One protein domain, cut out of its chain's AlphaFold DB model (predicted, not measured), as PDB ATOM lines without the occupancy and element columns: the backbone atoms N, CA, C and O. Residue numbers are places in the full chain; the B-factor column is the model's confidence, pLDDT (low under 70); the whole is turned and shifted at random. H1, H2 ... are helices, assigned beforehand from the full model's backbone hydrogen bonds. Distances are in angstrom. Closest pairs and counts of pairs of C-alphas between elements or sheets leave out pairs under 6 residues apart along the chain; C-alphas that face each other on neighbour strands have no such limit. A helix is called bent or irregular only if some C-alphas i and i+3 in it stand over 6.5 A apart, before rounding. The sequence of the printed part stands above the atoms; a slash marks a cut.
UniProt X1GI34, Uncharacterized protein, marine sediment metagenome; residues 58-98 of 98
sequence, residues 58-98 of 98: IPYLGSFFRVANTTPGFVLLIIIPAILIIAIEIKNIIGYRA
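AT A GLANCE: This is residues 58 to 98 of the 98 residues of an uncharacterized protein of marine sediment metagenome (UniProt X1GI34). One long straight helix, H2, makes the length of the model, and a short helix, H1, meets it at one end to make a corner, an L with one long and one short arm. With no third part to fill the angle of the L, most of H2 sticks out free, residues 78 to 95. The printed part has 41 residues with two named helices, H1 then H2 along the chain, and no named strand; the class is all helix. It is extended, with a radius of gyration of the C-alphas of 15.4 A, and flat, spanning 45 by 24 by 6 A.

IN THESE COORDINATES: H2 runs from Thr 71 to Gly 95, 25 residues and 36.6 A from first to last C-alpha. Its C-alpha 71 is at (51.374, -16.743, -31.019) and its C-alpha 95 at (33.215, -38.909, -53.732). H1 holds residues 61 to 68, 10.6 A from first to last C-alpha, and begins with C-alpha 61 at (45.296, -4.995, -43.415).

HOW THE PARTS SIT: H2 touches H1 with residues 73 to 77 alone. The two touch only at the corner by their link, with 4 pairs of C-alphas within 8 A. The closest C-alphas are those of Ala 68 and Phe 74, 4.9 A apart. Their lines are about perpendicular, at 86 degrees, and their centres are 20.9 A apart. In H1 every O i to N i+4 pair is within hydrogen-bond range; in H2 20 of 21 are. Neither helix is bent.

THE WHOLE: The two C-alphas farthest apart are those of Gly 62 and Ala 98, at 45.6 A. The printed part has no cut, and the link from H1 to H2 is tight, with 2 residues between them. Residues 58 to 63, of which 61 to 63 belong to H1, stand free, and so do residues 78 to 98, of which 78 to 95 belong to H2. Ala 98 is the chain's last residue. The mean pLDDT of the printed part is 92.9, and residues 97 to 98 are under 70.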
ATOM      1  N   ILE A  58      43.502  -1.224 -48.885       92.81
ATOM      2  CA  ILE A  58      42.963  -2.340 -48.099       92.81
ATOM      3  C   ILE A  58      42.901  -1.874 -46.642       92.81
ATOM      4  O   ILE A  58      43.919  -1.925 -45.940       92.81
ATOM      5  N   PRO A  59      41.755  -1.347 -46.172       89.56
ATOM      6  CA  PRO A  59      41.641  -0.923 -44.786       89.56
ATOM      7  C   PRO A  59      41.843  -2.128 -43.855       89.56
ATOM      8  O   PRO A  59      41.517  -3.258 -44.208       89.56
ATOM      9  N   TYR A  60      42.391  -1.881 -42.664       91.19
ATOM     10  CA  TYR A  60      42.614  -2.888 -41.612       91.19
ATOM     11  C   TYR A  60      43.604  -4.017 -41.933       91.19
ATOM     12  O   TYR A  60      43.819  -4.876 -41.080       91.19
ATOM     13  N   LEU A  61      44.283  -3.990 -43.084       92.62
ATOM     14  CA  LEU A  61      45.296  -4.995 -43.415       92.62
ATOM     15  C   LEU A  61      46.415  -5.053 -42.358       92.62
ATOM     16  O   LEU A  61      46.817  -6.130 -41.927       92.62
ATOM     17  N   GLY A  62      46.849  -3.897 -41.847       89.88
ATOM     18  CA  GLY A  62      47.803  -3.838 -40.734       89.88
ATOM     19  C   GLY A  62      47.266  -4.443 -39.429       89.88
ATOM     20  O   GLY A  62      48.021  -5.043 -38.668       89.88
ATOM     21  N   SER A  63      45.961  -4.340 -39.169       91.62
ATOM     22  CA  SER A  63      45.331  -4.969 -38.000       91.62
ATOM     23  C   SER A  63      45.255  -6.487 -38.141       91.62
ATOM     24  O   SER A  63      45.493  -7.192 -37.164       91.62
ATOM     25  N   PHE A  64      44.996  -6.998 -39.348       93.88
ATOM     26  CA  PHE A  64      45.066  -8.432 -39.636       93.88
ATOM     27  C   PHE A  64      46.463  -8.989 -39.335       93.88
ATOM     28  O   PHE A  64      46.593  -9.937 -38.561       93.88
ATOM     29  N   PHE A  65      47.516  -8.346 -39.855       94.31
ATOM     30  CA  PHE A  65      48.894  -8.766 -39.584       94.31
ATOM     31  C   PHE A  65      49.268  -8.664 -38.104       94.31
ATOM     32  O   PHE A  65      50.004  -9.504 -37.597       94.31
ATOM     33  N   ARG A  66      48.722  -7.685 -37.375       95.00
ATOM     34  CA  ARG A  66      48.907  -7.586 -35.923       95.00
ATOM     35  C   ARG A  66      48.394  -8.831 -35.198       95.00
ATOM     36  O   ARG A  66      49.089  -9.330 -34.324       95.00
ATOM     37  N   VAL A  67      47.213  -9.335 -35.564       94.12
ATOM     38  CA  VAL A  67      46.653 -10.570 -34.987       94.12
ATOM     39  C   VAL A  67      47.457 -11.787 -35.437       94.12
ATOM     40  O   VAL A  67      47.821 -12.611 -34.601       94.12
ATOM     41  N   ALA A  68      47.795 -11.870 -36.725       94.75
ATOM     42  CA  ALA A  68      48.593 -12.963 -37.283       94.75
ATOM     43  C   ALA A  68      49.984 -13.088 -36.635       94.75
ATOM     44  O   ALA A  68      50.489 -14.195 -36.506       94.75
ATOM     45  N   ASN A  69      50.575 -11.978 -36.181       95.31
ATOM     46  CA  ASN A  69      51.865 -11.958 -35.485       95.31
ATOM     47  C   ASN A  69      51.787 -12.333 -33.993       95.31
ATOM     48  O   ASN A  69      52.817 -12.396 -33.326       95.31
ATOM     49  N   THR A  70      50.597 -12.573 -33.437       97.12
ATOM     50  CA  THR A  70      50.473 -13.141 -32.084       97.12
ATOM     51  C   THR A  70      50.656 -14.656 -32.132       97.12
ATOM     52  O   THR A  70      50.213 -15.289 -33.084       97.12
ATOM     53  N   THR A  71      51.234 -15.275 -31.097       96.50
ATOM     54  CA  THR A  71      51.374 -16.743 -31.019       96.50
ATOM     55  C   THR A  71      50.066 -17.501 -31.298       96.50
ATOM     56  O   THR A  71      50.066 -18.358 -32.182       96.50
ATOM     57  N   PRO A  72      48.931 -17.204 -30.626       96.69
ATOM     58  CA  PRO A  72      47.675 -17.886 -30.935       96.69
ATOM     59  C   PRO A  72      47.156 -17.567 -32.344       96.69
ATOM     60  O   PRO A  72      46.664 -18.467 -33.021       96.69
ATOM     61  N   GLY A  73      47.281 -16.322 -32.815       96.06
ATOM     62  CA  GLY A  73      46.832 -15.938 -34.156       96.06
ATOM     63  C   GLY A  73      47.623 -16.623 -35.269       96.06
ATOM     64  O   GLY A  73      47.033 -17.088 -36.241       96.06
ATOM     65  N   PHE A  74      48.935 -16.767 -35.092       97.00
ATOM     66  CA  PHE A  74      49.803 -17.501 -36.003       97.00
ATOM     67  C   PHE A  74      49.443 -18.989 -36.057       97.00
ATOM     68  O   PHE A  74      49.291 -19.553 -37.138       97.00
ATOM     69  N   VAL A  75      49.233 -19.623 -34.895       97.94
ATOM     70  CA  VAL A  75      48.800 -21.029 -34.823       97.94
ATOM     71  C   VAL A  75      47.462 -21.220 -35.537       97.94
ATOM     72  O   VAL A  75      47.331 -22.137 -36.342       97.94
ATOM     73  N   LEU A  76      46.483 -20.340 -35.313       97.12
ATOM     74  CA  LEU A  76      45.196 -20.399 -36.014       97.12
ATOM     75  C   LEU A  76      45.353 -20.261 -37.530       97.12
ATOM     76  O   LEU A  76      44.704 -20.994 -38.277       97.12
ATOM     77  N   LEU A  77      46.241 -19.374 -37.988       96.44
ATOM     78  CA  LEU A  77      46.526 -19.170 -39.408       96.44
ATOM     79  C   LEU A  77      47.109 -20.421 -40.082       96.44
ATOM     80  O   LEU A  77      46.951 -20.577 -41.286       96.44
ATOM     81  N   ILE A  78      47.726 -21.330 -39.321       97.19
ATOM     82  CA  ILE A  78      48.197 -22.636 -39.803       97.19
ATOM     83  C   ILE A  78      47.108 -23.707 -39.675       97.19
ATOM     84  O   ILE A  78      46.870 -24.478 -40.606       97.19
ATOM     85  N   ILE A  79      46.429 -23.772 -38.529       98.00
ATOM     86  CA  ILE A  79      45.453 -24.827 -38.232       98.00
ATOM     87  C   ILE A  79      44.222 -24.731 -39.139       98.00
ATOM     88  O   ILE A  79      43.751 -25.756 -39.627       98.00
ATOM     89  N   ILE A  80      43.721 -23.525 -39.415       97.44
ATOM     90  CA  ILE A  80      42.553 -23.325 -40.288       97.44
ATOM     91  C   ILE A  80      42.781 -23.906 -41.697       97.44
ATOM     92  O   ILE A  80      41.976 -24.744 -42.112       97.44
ATOM     93  N   PRO A  81      43.842 -23.535 -42.447       97.56
ATOM     94  CA  PRO A  81      44.076 -24.119 -43.765       97.56
ATOM     95  C   PRO A  81      44.408 -25.613 -43.696       97.56
ATOM     96  O   PRO A  81      43.988 -26.352 -44.582       97.56
ATOM     97  N   ALA A  82      45.084 -26.088 -42.642       98.00
ATOM     98  CA  ALA A  82      45.331 -27.520 -42.465       98.00
ATOM     99  C   ALA A  82      44.017 -28.316 -42.348       98.00
ATOM    100  O   ALA A  82      43.826 -29.304 -43.057       98.00
ATOM    101  N   ILE A  83      43.078 -27.855 -41.515       98.12
ATOM    102  CA  ILE A  83      41.751 -28.473 -41.371       98.12
ATOM    103  C   ILE A  83      40.968 -28.392 -42.685       98.12
ATOM    104  O   ILE A  83      40.320 -29.366 -43.065       98.12
ATOM    105  N   LEU A  84      41.040 -27.264 -43.395       97.94
ATOM    106  CA  LEU A  84      40.367 -27.096 -44.684       97.94
ATOM    107  C   LEU A  84      40.846 -28.133 -45.709       97.94
ATOM    108  O   LEU A  84      40.021 -28.758 -46.370       97.94
ATOM    109  N   ILE A  85      42.161 -28.352 -45.806       97.81
ATOM    110  CA  ILE A  85      42.750 -29.367 -46.689       97.81
ATOM    111  C   ILE A  85      42.261 -30.765 -46.301       97.81
ATOM    112  O   ILE A  85      41.803 -31.508 -47.165       97.81
ATOM    113  N   ILE A  86      42.293 -31.105 -45.009       97.31
ATOM    114  CA  ILE A  86      41.812 -32.405 -44.514       97.31
ATOM    115  C   ILE A  86      40.335 -32.613 -44.878       97.31
ATOM    116  O   ILE A  86      39.962 -33.678 -45.363       97.31
ATOM    117  N   ALA A  87      39.487 -31.600 -44.689       97.06
ATOM    118  CA  ALA A  87      38.065 -31.679 -45.019       97.06
ATOM    119  C   ALA A  87      37.823 -31.858 -46.528       97.06
ATOM    120  O   ALA A  87      36.963 -32.649 -46.927       97.06
ATOM    121  N   ILE A  88      38.589 -31.151 -47.367       96.44
ATOM    122  CA  ILE A  88      38.551 -31.315 -48.826       96.44
ATOM    123  C   ILE A  88      38.936 -32.746 -49.203       96.44
ATOM    124  O   ILE A  88      38.229 -33.371 -49.992       96.44
ATOM    125  N   GLU A  89      39.997 -33.285 -48.606       95.88
ATOM    126  CA  GLU A  89      40.478 -34.630 -48.916       95.88
ATOM    127  C   GLU A  89      39.483 -35.714 -48.496       95.88
ATOM    128  O   GLU A  89      39.181 -36.616 -49.273       95.88
ATOM    129  N   ILE A  90      38.869 -35.587 -47.317       96.00
ATOM    130  CA  ILE A  90      37.799 -36.495 -46.878       96.00
ATOM    131  C   ILE A  90      36.642 -36.492 -47.884       96.00
ATOM    132  O   ILE A  90      36.150 -37.556 -48.266       96.00
ATOM    133  N   LYS A  91      36.219 -35.309 -48.352       95.50
ATOM    134  CA  LYS A  91      35.161 -35.196 -49.365       95.50
ATOM    135  C   LYS A  91      35.565 -35.875 -50.675       95.50
ATOM    136  O   LYS A  91      34.744 -36.575 -51.263       95.50
ATOM    137  N   ASN A  92      36.809 -35.684 -51.116       93.94
ATOM    138  CA  ASN A  92      37.337 -36.313 -52.326       93.94
ATOM    139  C   ASN A  92      37.324 -37.840 -52.208       93.94
ATOM    140  O   ASN A  92      36.834 -38.513 -53.110       93.94
ATOM    141  N   ILE A  93      37.782 -38.386 -51.078       94.19
ATOM    142  CA  ILE A  93      37.810 -39.834 -50.827       94.19
ATOM    143  C   ILE A  93      36.399 -40.430 -50.843       94.19
ATOM    144  O   ILE A  93      36.196 -41.492 -51.428       94.19
ATOM    145  N   ILE A  94      35.418 -39.773 -50.215       94.12
ATOM    146  CA  ILE A  94      34.025 -40.248 -50.217       94.12
ATOM    147  C   ILE A  94      33.439 -40.181 -51.633       94.12
ATOM    148  O   ILE A  94      32.805 -41.136 -52.072       94.12
ATOM    149  N   GLY A  95      33.689 -39.089 -52.360       87.38
ATOM    150  CA  GLY A  95      33.215 -38.909 -53.732       87.38
ATOM    151  C   GLY A  95      33.829 -39.884 -54.740       87.38
ATOM    152  O   GLY A  95      33.166 -40.232 -55.703       87.38
ATOM    153  N   TYR A  96      35.055 -40.366 -54.513       77.94
ATOM    154  CA  TYR A  96      35.707 -41.364 -55.375       77.94
ATOM    155  C   TYR A  96      35.136 -42.783 -55.203       77.94
ATOM    156  O   TYR A  96      35.411 -43.671 -56.005       77.94
ATOM    157  N   ARG A  97      34.395 -43.024 -54.112       59.03
ATOM    158  CA  ARG A  97      33.805 -44.328 -53.768       59.03
ATOM    159  C   ARG A  97      32.330 -44.447 -54.172       59.03
ATOM    160  O   ARG A  97      31.755 -45.507 -53.928       59.03
ATOM    161  N   ALA A  98      31.738 -43.392 -54.734       54.06
ATOM    162  CA  ALA A  98      30.380 -43.352 -55.281       54.06
ATOM    163  C   ALA A  98      30.428 -43.393 -56.813       54.06
ATOM    164  O   ALA A  98      29.529 -44.035 -57.396       54.06
TER     165      ALA A  98